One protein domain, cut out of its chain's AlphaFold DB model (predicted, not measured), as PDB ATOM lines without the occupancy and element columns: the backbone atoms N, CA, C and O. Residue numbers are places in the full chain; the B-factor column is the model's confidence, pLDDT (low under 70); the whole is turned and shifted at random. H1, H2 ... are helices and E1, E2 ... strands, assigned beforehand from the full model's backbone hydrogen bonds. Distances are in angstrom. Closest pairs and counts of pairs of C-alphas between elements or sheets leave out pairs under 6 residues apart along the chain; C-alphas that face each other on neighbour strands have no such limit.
ATOM      1  N   GLN A   4     -29.041  -3.241  10.582       81.19
ATOM      2  CA  GLN A   4     -28.343  -2.018  10.193       81.19
ATOM      3  C   GLN A   4     -29.209  -0.774  10.438       81.19
ATOM      4  O   GLN A   4     -28.762   0.207  11.028       81.19
ATOM      5  N   LYS A   5     -30.498  -0.864  10.097       84.94
ATOM      6  CA  LYS A   5     -31.473   0.209  10.316       84.94
ATOM      7  C   LYS A   5     -31.679   0.524  11.804       84.94
ATOM      8  O   LYS A   5     -31.869   1.681  12.163       84.94
ATOM      9  N   LEU A   6     -31.633  -0.490  12.671       81.56
ATOM     10  CA  LEU A   6     -31.710  -0.318  14.126       81.56
ATOM     11  C   LEU A   6     -30.468   0.370  14.708       81.56
ATOM     12  O   LEU A   6     -30.595   1.230  15.579       81.56
ATOM     13  N   ILE A   7     -29.279   0.007  14.221       82.75
ATOM     14  CA  ILE A   7     -28.012   0.638  14.615       82.75
ATOM     15  C   ILE A   7     -28.039   2.128  14.258       82.75
ATOM     16  O   ILE A   7     -27.779   2.971  15.116       82.75
ATOM     17  N   GLU A   8     -28.433   2.454  13.026       88.75
ATOM     18  CA  GLU A   8     -28.552   3.835  12.546       88.75
ATOM     19  C   GLU A   8     -29.558   4.646  13.374       88.75
ATOM     20  O   GLU A   8     -29.294   5.796  13.726       88.75
ATOM     21  N   GLN A   9     -30.686   4.039  13.756       87.19
ATOM     22  CA  GLN A   9     -31.676   4.671  14.633       87.19
ATOM     23  C   GLN A   9     -31.116   4.972  16.030       87.19
ATOM     24  O   GLN A   9     -31.313   6.078  16.537       87.19
ATOM     25  N   CYS A  10     -30.395   4.029  16.644       83.88
ATOM     26  CA  CYS A  10     -29.788   4.242  17.962       83.88
ATOM     27  C   CYS A  10     -28.712   5.336  17.910       83.88
ATOM     28  O   CYS A  10     -28.690   6.222  18.763       83.88
ATOM     29  N   GLN A  11     -27.862   5.325  16.880       89.69
ATOM     30  CA  GLN A  11     -26.833   6.348  16.667       89.69
ATOM     31  C   GLN A  11     -27.439   7.737  16.449       89.69
ATOM     32  O   GLN A  11     -26.977   8.711  17.044       89.69
ATOM     33  N   HIS A  12     -28.494   7.831  15.633       90.50
ATOM     34  CA  HIS A  12     -29.210   9.083  15.406       90.50
ATOM     35  C   HIS A  12     -29.800   9.627  16.713       90.50
ATOM     36  O   HIS A  12     -29.631  10.805  17.015       90.50
ATOM     37  N   MET A  13     -30.440   8.773  17.517       86.62
ATOM     38  CA  MET A  13     -31.045   9.161  18.794       86.62
ATOM     39  C   MET A  13     -30.011   9.676  19.805       86.62
ATOM     40  O   MET A  13     -30.237  10.719  20.413       86.62
ATOM     41  N   ILE A  14     -28.860   9.004  19.937       88.06
ATOM     42  CA  ILE A  14     -27.760   9.457  20.807       88.06
ATOM     43  C   ILE A  14     -27.267  10.835  20.359       88.06
ATOM     44  O   ILE A  14     -27.197  11.756  21.170       88.06
ATOM     45  N   LYS A  15     -26.993  10.996  19.058       89.88
ATOM     46  CA  LYS A  15     -26.498  12.257  18.499       89.88
ATOM     47  C   LYS A  15     -27.484  13.406  18.713       89.88
ATOM     48  O   LYS A  15     -27.071  14.485  19.119       89.88
ATOM     49  N   SER A  16     -28.777  13.177  18.477       86.06
ATOM     50  CA  SER A  16     -29.807  14.199  18.696       86.06
ATOM     51  C   SER A  16     -29.863  14.666  20.152       86.06
ATOM     52  O   SER A  16     -30.029  15.856  20.388       86.06
ATOM     53  N   ILE A  17     -29.699  13.761  21.122       83.38
ATOM     54  CA  ILE A  17     -29.715  14.117  22.549       83.38
ATOM     55  C   ILE A  17     -28.433  14.867  22.944       83.38
ATOM     56  O   ILE A  17     -28.518  15.891  23.619       83.38
ATOM     57  N   ASP A  18     -27.265  14.422  22.477       84.31
ATOM     58  CA  ASP A  18     -25.986  15.096  22.757       84.31
ATOM     59  C   ASP A  18     -25.921  16.504  22.132       84.31
ATOM     60  O   ASP A  18     -25.297  17.410  22.683       84.31
ATOM     61  N   ASP A  19     -26.567  16.711  20.981       84.44
ATOM     62  CA  ASP A  19     -26.665  18.031  20.357       84.44
ATOM     63  C   ASP A  19     -27.666  18.944  21.089       84.44
ATOM     64  O   ASP A  19     -27.418  20.144  21.187       84.44
ATOM     65  N   LEU A  20     -28.741  18.399  21.676       76.75
ATOM     66  CA  LEU A  20     -29.662  19.159  22.534       76.75
ATOM     67  C   LEU A  20     -28.996  19.627  23.837       76.75
ATOM     68  O   LEU A  20     -29.221  20.761  24.257       76.75
ATOM     69  N   GLU A  21     -28.140  18.799  24.440       74.25
ATOM     70  CA  GLU A  21     -27.389  19.138  25.662       74.25
ATOM     71  C   GLU A  21     -26.459  20.348  25.445       74.25
ATOM     72  O   GLU A  21     -26.323  21.205  26.317       74.25
ATOM     73  N   LYS A  22     -25.883  20.489  24.244       75.56
ATOM     74  CA  LYS A  22     -25.008  21.621  23.885       75.56
ATOM     75  C   LYS A  22     -25.745  22.945  23.704       75.56
ATOM     76  O   LYS A  22     -25.111  23.994  23.787       75.56
ATOM     77  N   ILE A  23     -27.047  22.920  23.418       72.94
ATOM     78  CA  ILE A  23     -27.814  24.135  23.096       72.94
ATOM     79  C   ILE A  23     -28.243  24.885  24.376       72.94
ATOM     80  O   ILE A  23     -28.796  25.975  24.280       72.94
ATOM     81  N   ASN A  24     -27.917  24.374  25.574       60.28
ATOM     82  CA  ASN A  24     -28.208  24.997  26.877       60.28
ATOM     83  C   ASN A  24     -29.628  25.584  26.948       60.28
ATOM     84  O   ASN A  24     -29.848  26.746  27.296       60.28
ATOM     85  N   ILE A  25     -30.607  24.780  26.533       59.97
ATOM     86  CA  ILE A  25     -32.009  25.165  26.617       59.97
ATOM     87  C   ILE A  25     -32.405  25.038  28.087       59.97
ATOM     88  O   ILE A  25     -32.213  23.981  28.684       59.97
ATOM     89  N   SER A  26     -32.976  26.107  28.650       57.44
ATOM     90  CA  SER A  26     -33.686  26.113  29.935       57.44
ATOM     91  C   SER A  26     -34.829  25.088  29.898       57.44
ATOM     92  O   SER A  26     -35.986  25.417  29.630       57.44
ATOM     93  N   MET A  27     -34.500  23.815  30.093       62.03
ATOM     94  CA  MET A  27     -35.442  22.709  30.091       62.03
ATOM     95  C   MET A  27     -35.791  22.308  31.518       62.03
ATOM     96  O   MET A  27     -34.951  22.312  32.414       62.03
ATOM     97  N   ASN A  28     -37.054  21.928  31.710       73.06
ATOM     98  CA  ASN A  28     -37.543  21.352  32.955       73.06
ATOM     99  C   ASN A  28     -36.700  20.116  33.331       73.06
ATOM    100  O   ASN A  28     -36.434  19.256  32.488       73.06
ATOM    101  N   ARG A  29     -36.309  20.024  34.605       70.31
ATOM    102  CA  ARG A  29     -35.512  18.935  35.184       70.31
ATOM    103  C   ARG A  29     -36.059  17.539  34.859       70.31
ATOM    104  O   ARG A  29     -35.275  16.655  34.527       70.31
ATOM    105  N   GLU A  30     -37.378  17.351  34.874       74.31
ATOM    106  CA  GLU A  30     -38.003  16.053  34.560       74.31
ATOM    107  C   GLU A  30     -37.775  15.626  33.102       74.31
ATOM    108  O   GLU A  30     -37.565  14.449  32.807       74.31
ATOM    109  N   LEU A  31     -37.761  16.589  32.174       73.44
ATOM    110  CA  LEU A  31     -37.465  16.315  30.770       73.44
ATOM    111  C   LEU A  31     -35.993  15.931  30.597       73.44
ATOM    112  O   LEU A  31     -35.702  14.981  29.874       73.44
ATOM    113  N   ILE A  32     -35.077  16.620  31.286       73.94
ATOM    114  CA  ILE A  32     -33.637  16.319  31.251       73.94
ATOM    115  C   ILE A  32     -33.378  14.882  31.722       73.94
ATOM    116  O   ILE A  32     -32.694  14.124  31.034       73.94
ATOM    117  N   GLU A  33     -33.972  14.476  32.844       78.50
ATOM    118  CA  GLU A  33     -33.844  13.113  33.373       78.50
ATOM    119  C   GLU A  33     -34.390  12.062  32.385       78.50
ATOM    120  O   GLU A  33     -33.743  11.038  32.142       78.50
ATOM    121  N   GLY A  34     -35.519  12.345  31.724       80.69
ATOM    122  CA  GLY A  34     -36.071  11.487  30.672       80.69
ATOM    123  C   GLY A  34     -35.168  11.353  29.437       80.69
ATOM    124  O   GLY A  34     -35.012  10.255  28.895       80.69
ATOM    125  N   PHE A  35     -34.528  12.439  28.993       82.44
ATOM    126  CA  PHE A  35     -33.580  12.401  27.871       82.44
ATOM    127  C   PHE A  35     -32.306  11.630  28.213       82.44
ATOM    128  O   PHE A  35     -31.838  10.840  27.391       82.44
ATOM    129  N   ILE A  36     -31.780  11.792  29.430       80.50
ATOM    130  CA  ILE A  36     -30.622  11.026  29.909       80.50
ATOM    131  C   ILE A  36     -30.945   9.531  29.905       80.50
ATOM    132  O   ILE A  36     -30.175   8.741  29.358       80.50
ATOM    133  N   LEU A  37     -32.106   9.140  30.438       82.06
ATOM    134  CA  LEU A  37     -32.531   7.743  30.448       82.06
ATOM    135  C   LEU A  37     -32.648   7.172  29.026       82.06
ATOM    136  O   LEU A  37     -32.124   6.095  28.747       82.06
ATOM    137  N   ASN A  38     -33.275   7.907  28.105       81.94
ATOM    138  CA  ASN A  38     -33.406   7.479  26.710       81.94
ATOM    139  C   ASN A  38     -32.050   7.346  26.004       81.94
ATOM    140  O   ASN A  38     -31.863   6.414  25.218       81.94
ATOM    141  N   ARG A  39     -31.083   8.223  26.303       83.94
ATOM    142  CA  ARG A  39     -29.712   8.113  25.786       83.94
ATOM    143  C   ARG A  39     -29.024   6.847  26.285       83.94
ATOM    144  O   ARG A  39     -28.406   6.144  25.489       83.94
ATOM    145  N   GLU A  40     -29.142   6.536  27.570       83.06
ATOM    146  CA  GLU A  40     -28.524   5.333  28.136       83.06
ATOM    147  C   GLU A  40     -29.170   4.049  27.599       83.06
ATOM    148  O   GLU A  40     -28.462   3.105  27.244       83.06
ATOM    149  N   ILE A  41     -30.493   4.038  27.404       82.12
ATOM    150  CA  ILE A  41     -31.190   2.935  26.724       82.12
ATOM    151  C   ILE A  41     -30.688   2.784  25.279       82.12
ATOM    152  O   ILE A  41     -30.400   1.669  24.843       82.12
ATOM    153  N   ALA A  42     -30.532   3.889  24.540       80.75
ATOM    154  CA  ALA A  42     -30.010   3.875  23.171       80.75
ATOM    155  C   ALA A  42     -28.577   3.329  23.098       80.75
ATOM    156  O   ALA A  42     -28.252   2.567  22.187       80.75
ATOM    157  N   ARG A  43     -27.721   3.697  24.060       81.31
ATOM    158  CA  ARG A  43     -26.339   3.208  24.171       81.31
ATOM    159  C   ARG A  43     -26.297   1.716  24.471       81.31
ATOM    160  O   ARG A  43     -25.559   0.995  23.806       81.31
ATOM    161  N   ALA A  44     -27.110   1.251  25.416       75.00
ATOM    162  CA  ALA A  44     -27.213  -0.166  25.745       75.00
ATOM    163  C   ALA A  44     -27.726  -0.989  24.550       75.00
ATOM    164  O   ALA A  44     -27.169  -2.040  24.236       75.00
ATOM    165  N   ALA A  45     -28.743  -0.486  23.841       78.12
ATOM    166  CA  ALA A  45     -29.268  -1.121  22.636       78.12
ATOM    167  C   ALA A  45     -28.231  -1.155  21.507       78.12
ATOM    168  O   ALA A  45     -28.055  -2.195  20.878       78.12
ATOM    169  N   LEU A  46     -27.511  -0.054  21.272       81.00
ATOM    170  CA  LEU A  46     -26.441   0.001  20.281       81.00
ATOM    171  C   LEU A  46     -25.340  -1.008  20.607       81.00
ATOM    172  O   LEU A  46     -24.978  -1.784  19.731       81.00
ATOM    173  N   ALA A  47     -24.876  -1.045  21.861       76.81
ATOM    174  CA  ALA A  47     -23.872  -2.003  22.314       76.81
ATOM    175  C   ALA A  47     -24.324  -3.444  22.046       76.81
ATOM    176  O   ALA A  47     -23.611  -4.184  21.377       76.81
ATOM    177  N   ALA A  48     -25.544  -3.807  22.455       73.31
ATOM    178  CA  ALA A  48     -26.108  -5.136  22.219       73.31
ATOM    179  C   ALA A  48     -26.278  -5.474  20.725       73.31
ATOM    180  O   ALA A  48     -26.163  -6.631  20.329       73.31
ATOM    181  N   LEU A  49     -26.562  -4.475  19.885       76.75
ATOM    182  CA  LEU A  49     -26.704  -4.653  18.440       76.75
ATOM    183  C   LEU A  49     -25.361  -4.765  17.721       76.75
ATOM    184  O   LEU A  49     -25.325  -5.351  16.638       76.75
ATOM    185  N   THR A  50     -24.284  -4.204  18.269       75.94
ATOM    186  CA  THR A  50     -22.943  -4.220  17.665       75.94
ATOM    187  C   THR A  50     -22.039  -5.315  18.209       75.94
ATOM    188  O   THR A  50     -21.080  -5.660  17.526       75.94
ATOM    189  N   ASP A  51     -22.333  -5.865  19.387       76.19
ATOM    190  CA  ASP A  51     -21.511  -6.916  19.986       76.19
ATOM    191  C   ASP A  51     -21.629  -8.211  19.172       76.19
ATOM    192  O   ASP A  51     -22.732  -8.689  18.874       76.19
ATOM    193  N   GLU A  52     -20.489  -8.764  18.764       73.12
ATOM    194  CA  GLU A  52     -20.459 -10.065  18.107       73.12
ATOM    195  C   GLU A  52     -20.425 -11.161  19.178       73.12
ATOM    196  O   GLU A  52     -19.602 -11.102  20.096       73.12
ATOM    197  N   PRO A  53     -21.309 -12.170  19.102       75.69
ATOM    198  CA  PRO A  53     -21.287 -13.260  20.061       75.69
ATOM    199  C   PRO A  53     -19.956 -14.015  19.964       75.69
ATOM    200  O   PRO A  53     -19.517 -14.375  18.871       75.69
ATOM    201  N   LEU A  54     -19.336 -14.303  21.111       77.19
ATOM    202  CA  LEU A  54     -18.106 -15.101  21.194       77.19
ATOM    203  C   LEU A  54     -18.315 -16.536  20.701       77.19
ATOM    204  O   LEU A  54     -17.371 -17.208  20.290       77.19
ATOM    205  N   GLY A  55     -19.551 -17.016  20.777       80.31
ATOM    206  CA  GLY A  55     -19.951 -18.331  20.319       80.31
ATOM    207  C   GLY A  55     -21.457 -18.513  20.425       80.31
ATOM    208  O   GLY A  55     -22.186 -17.619  20.855       80.31
ATOM    209  N   TRP A  56     -21.921 -19.692  20.039       81.06
ATOM    210  CA  TRP A  56     -23.316 -20.093  20.153       81.06
ATOM    211  C   TRP A  56     -23.370 -21.401  20.933       81.06
ATOM    212  O   TRP A  56     -22.610 -22.315  20.625       81.06
ATOM    213  N   ILE A  57     -24.250 -21.483  21.930       80.56
ATOM    214  CA  ILE A  57     -24.459 -22.693  22.735       80.56
ATOM    215  C   ILE A  57     -25.822 -23.297  22.396       80.56
ATOM    216  O   ILE A  57     -26.805 -22.571  22.209       80.56
ATOM    217  N   HIS A  58     -25.866 -24.626  22.308       81.56
ATOM    218  CA  HIS A  58     -27.094 -25.394  22.124       81.56
ATOM    219  C   HIS A  58     -27.924 -25.423  23.415       81.56
ATOM    220  O   HIS A  58     -27.375 -25.538  24.506       81.56
ATOM    221  N   GLU A  59     -29.253 -25.378  23.294       78.19
ATOM    222  CA  GLU A  59     -30.179 -25.545  24.432       78.19
ATOM    223  C   GLU A  59     -29.887 -26.814  25.256       78.19
ATOM    224  O   GLU A  59     -29.984 -26.764  26.479       78.19
ATOM    225  N   ASP A  60     -29.430 -27.894  24.614       80.25
ATOM    226  CA  ASP A  60     -29.086 -29.171  25.264       80.25
ATOM    227  C   ASP A  60     -27.860 -29.087  26.196       80.25
ATOM    228  O   ASP A  60     -27.673 -29.940  27.061       80.25
ATOM    229  N   GLU A  61     -27.012 -28.068  26.034       79.75
ATOM    230  CA  GLU A  61     -25.845 -27.820  26.891       79.75
ATOM    231  C   GLU A  61     -26.169 -26.875  28.065       79.75
ATOM    232  O   GLU A  61     -25.308 -26.594  28.904       79.75
ATOM    233  N   LEU A  62     -27.404 -26.367  28.139       77.25
ATOM    234  CA  LEU A  62     -27.861 -25.445  29.176       77.25
ATOM    235  C   LEU A  62     -28.638 -26.170  30.292       77.25
ATOM    236  O   LEU A  62     -29.130 -27.281  30.105       77.25
ATOM    237  N   PRO A  63     -28.776 -25.565  31.489       84.19
ATOM    238  CA  PRO A  63     -29.473 -26.206  32.601       84.19
ATOM    239  C   PRO A  63     -30.949 -26.510  32.290       84.19
ATOM    240  O   PRO A  63     -31.735 -25.591  32.056       84.19
ATOM    241  N   GLU A  64     -31.354 -27.778  32.428       79.00
ATOM    242  CA  GLU A  64     -32.726 -28.260  32.154       79.00
ATOM    243  C   GLU A  64     -33.827 -27.517  32.935       79.00
ATOM    244  O   GLU A  64     -34.991 -27.500  32.541       79.00
ATOM    245  N   LYS A  65     -33.481 -26.901  34.073       84.38
ATOM    246  CA  LYS A  65     -34.444 -26.260  34.982       84.38
ATOM    247  C   LYS A  65     -34.764 -24.803  34.627       84.38
ATOM    248  O   LYS A  65     -35.572 -24.171  35.309       84.38
ATOM    249  N   TYR A  66     -34.114 -24.226  33.623       75.94
ATOM    250  CA  TYR A  66     -34.294 -22.813  33.301       75.94
ATOM    251  C   TYR A  66     -35.505 -22.605  32.359       75.94
ATOM    252  O   TYR A  66     -35.661 -23.350  31.393       75.94
ATOM    253  N   PRO A  67     -36.402 -21.630  32.613       83.25
ATOM    254  CA  PRO A  67     -37.710 -21.530  31.949       83.25
ATOM    255  C   PRO A  67     -37.632 -20.881  30.552       83.25
ATOM    256  O   PRO A  67     -38.248 -19.845  30.286       83.25
ATOM    257  N   TYR A  68     -36.873 -21.482  29.636       76.56
ATOM    258  CA  TYR A  68     -36.583 -20.915  28.313       76.56
ATOM    259  C   TYR A  68     -37.825 -20.701  27.440       76.56
ATOM    260  O   TYR A  68     -37.894 -19.712  26.708       76.56
ATOM    261  N   ASP A  69     -38.821 -21.584  27.516       79.56
ATOM    262  CA  ASP A  69     -40.070 -21.451  26.754       79.56
ATOM    263  C   ASP A  69     -40.907 -20.244  27.189       79.56
ATOM    264  O   ASP A  69     -41.538 -19.599  26.354       79.56
ATOM    265  N   ALA A  70     -40.873 -19.895  28.478       80.44
ATOM    266  CA  ALA A  70     -41.610 -18.750  29.002       80.44
ATOM    267  C   ALA A  70     -40.951 -17.415  28.622       80.44
ATOM    268  O   ALA A  70     -41.650 -16.438  28.362       80.44
ATOM    269  N   MET A  71     -39.615 -17.365  28.584       74.31
ATOM    270  CA  MET A  71     -38.887 -16.121  28.306       74.31
ATOM    271  C   MET A  71     -38.627 -15.878  26.817       74.31
ATOM    272  O   MET A  71     -38.578 -14.730  26.384       74.31
ATOM    273  N   PHE A  72     -38.468 -16.940  26.023       76.31
ATOM    274  CA  PHE A  72     -38.122 -16.843  24.601       76.31
ATOM    275  C   PHE A  72     -39.052 -17.698  23.724       76.31
ATOM    276  O   PHE A  72     -38.577 -18.608  23.033       76.31
ATOM    277  N   PRO A  73     -40.367 -17.407  23.703       73.50
ATOM    278  CA  PRO A  73     -41.376 -18.247  23.046       73.50
ATOM    279  C   PRO A  73     -41.178 -18.408  21.529       73.50
ATOM    280  O   PRO A  73     -41.678 -19.360  20.938       73.50
ATOM    281  N   TYR A  74     -40.417 -17.513  20.893       71.81
ATOM    282  CA  TYR A  74     -40.192 -17.492  19.441       71.81
ATOM    283  C   TYR A  74     -38.755 -17.846  19.027       71.81
ATOM    284  O   TYR A  74     -38.346 -17.551  17.909       71.81
ATOM    285  N   SER A  75     -37.960 -18.446  19.919       69.12
ATOM    286  CA  SER A  75     -36.532 -18.721  19.663       69.12
ATOM    287  C   SER A  75     -36.237 -20.073  18.994       69.12
ATOM    288  O   SER A  75     -35.093 -20.330  18.624       69.12
ATOM    289  N   LYS A  76     -37.243 -20.936  18.793       66.62
ATOM    290  CA  LYS A  76     -37.092 -22.224  18.094       66.62
ATOM    291  C   LYS A  76     -37.194 -22.043  16.578       66.62
ATOM    292  O   LYS A  76     -38.263 -21.728  16.062       66.62
ATOM    293  N   VAL A  77     -36.109 -22.333  15.860       59.38
ATOM    294  CA  VAL A  77     -36.092 -22.449  14.394       59.38
ATOM    295  C   VAL A  77     -35.563 -23.839  14.040       59.38
ATOM    296  O   VAL A  77     -34.439 -24.174  14.383       59.38
ATOM    297  N   ASN A  78     -36.373 -24.665  13.368       58.41
ATOM    298  CA  ASN A  78     -35.981 -26.002  12.890       58.41
ATOM    299  C   ASN A  78     -35.387 -26.932  13.974       58.41
ATOM    300  O   ASN A  78     -34.332 -27.526  13.780       58.41
ATOM    301  N   PHE A  79     -36.101 -27.086  15.097       65.88
ATOM    302  CA  PHE A  79     -35.823 -28.024  16.204       65.88
ATOM    303  C   PHE A  79     -34.605 -27.732  17.090       65.88
ATOM    304  O   PHE A  79     -34.545 -28.284  18.183       65.88
ATOM    305  N   VAL A  80     -33.696 -26.841  16.690       65.69
ATOM    306  CA  VAL A  80     -32.506 -26.498  17.479       65.69
ATOM    307  C   VAL A  80     -32.592 -25.047  17.932       65.69
ATOM    308  O   VAL A  80     -32.707 -24.133  17.116       65.69
ATOM    309  N   ARG A  81     -32.543 -24.826  19.247       77.56
ATOM    310  CA  ARG A  81     -32.462 -23.487  19.830       77.56
ATOM    311  C   ARG A  81     -31.003 -23.186  20.160       77.56
ATOM    312  O   ARG A  81     -30.359 -23.939  20.888       77.56
ATOM    313  N   MET A  82     -30.500 -22.091  19.598       76.62
ATOM    314  CA  MET A  82     -29.146 -21.602  19.831       76.62
ATOM    315  C   MET A  82     -29.211 -20.301  20.608       76.62
ATOM    316  O   MET A  82     -29.982 -19.404  20.257       76.62
ATOM    317  N   PHE A  83     -28.369 -20.179  21.625       75.81
ATOM    318  CA  PHE A  83     -28.228 -18.948  22.382       75.81
ATOM    319  C   PHE A  83     -26.865 -18.318  22.092       75.81
ATOM    320  O   PHE A  83     -25.846 -19.006  22.210       75.81
ATOM    321  N   PRO A  84     -26.824 -17.033  21.702       73.75
ATOM    322  CA  PRO A  84     -25.565 -16.324  21.556       73.75
ATOM    323  C   PRO A  84     -24.910 -16.178  22.932       73.75
ATOM    324  O   PRO A  84     -25.530 -15.704  23.885       73.75
ATOM    325  N   VAL A  85     -23.650 -16.588  23.029       72.19
ATOM    326  CA  VAL A  85     -22.811 -16.347  24.199       72.19
ATOM    327  C   VAL A  85     -22.069 -15.054  23.963       72.19
ATOM    328  O   VAL A  85     -21.144 -14.987  23.155       72.19
ATOM    329  N   PHE A  86     -22.470 -14.024  24.686       72.31
ATOM    330  CA  PHE A  86     -21.680 -12.812  24.779       72.31
ATOM    331  C   PHE A  86     -20.609 -13.021  25.844       72.31
ATOM    332  O   PHE A  86     -20.850 -13.652  26.878       72.31
TER     333      PHE A  86
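What this domain is: This is residues 4 to 86 of the 246 residues of an uncharacterized protein of Sodalis sp. 159R (UniProt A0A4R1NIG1). A long helical hairpin, H1 and H2 running side by side in opposite ways, makes one end of an extended rod, and a small, loose head makes the other. In the head, the short strands E1 and E2 pair as a two-strand ribbon, and the stretch between them loops out with the little helix H3. The printed part has 83 residues, mostly helix by class, in the order H1, H2, E1, H3, E2, with the two strands antiparallel. It is extended, with a radius of gyration of the C-alphas of 18.7 A and spans of 55 by 25 by 19 A.

Where its parts are: Find C-alpha 4 at (-28.343, -2.018, 10.193); from there H1, residues 4 to 22, runs 27.5 A. H2, residues 29 to 50, runs 31.6 A to C-alpha 50 at (-22.943, -4.220, 17.665). Next come E1, residues 55 to 58, and H3, residues 68 to 71. E2, residues 82 to 85, ends with C-alpha 85 at (-22.811, -16.347, 24.199).

How they stand to each other: Look first at the hairpin: H1 and H2 touch, their closest C-alphas, those of Cys 10 and Ala 42, 5.2 A apart. They run opposite ways at a shallow tilt of 32 degrees. Every O i to N i+4 pair is within hydrogen-bond range in H2 and 14 of 15 are in H1, while H3 is too short for such a pair. Farther on, E1 and E2 are antiparallel at 143 degrees, with N 83 and O 57 at 2.9 A and N 85 and O 55 at 2.8 A. H3 is apart from H1 and H2.

The domain as a whole: The farthest C-alphas, those of Ser 26 and Phe 79, are 55.9 A apart. Residues 22 to 31, of which 29 to 31 belong to H2, stand free. The printed part has no cut; the link from H2 to E1 is tight, and no link is long. Confidence is under 70 at residues 24 to 27 and 75 to 80.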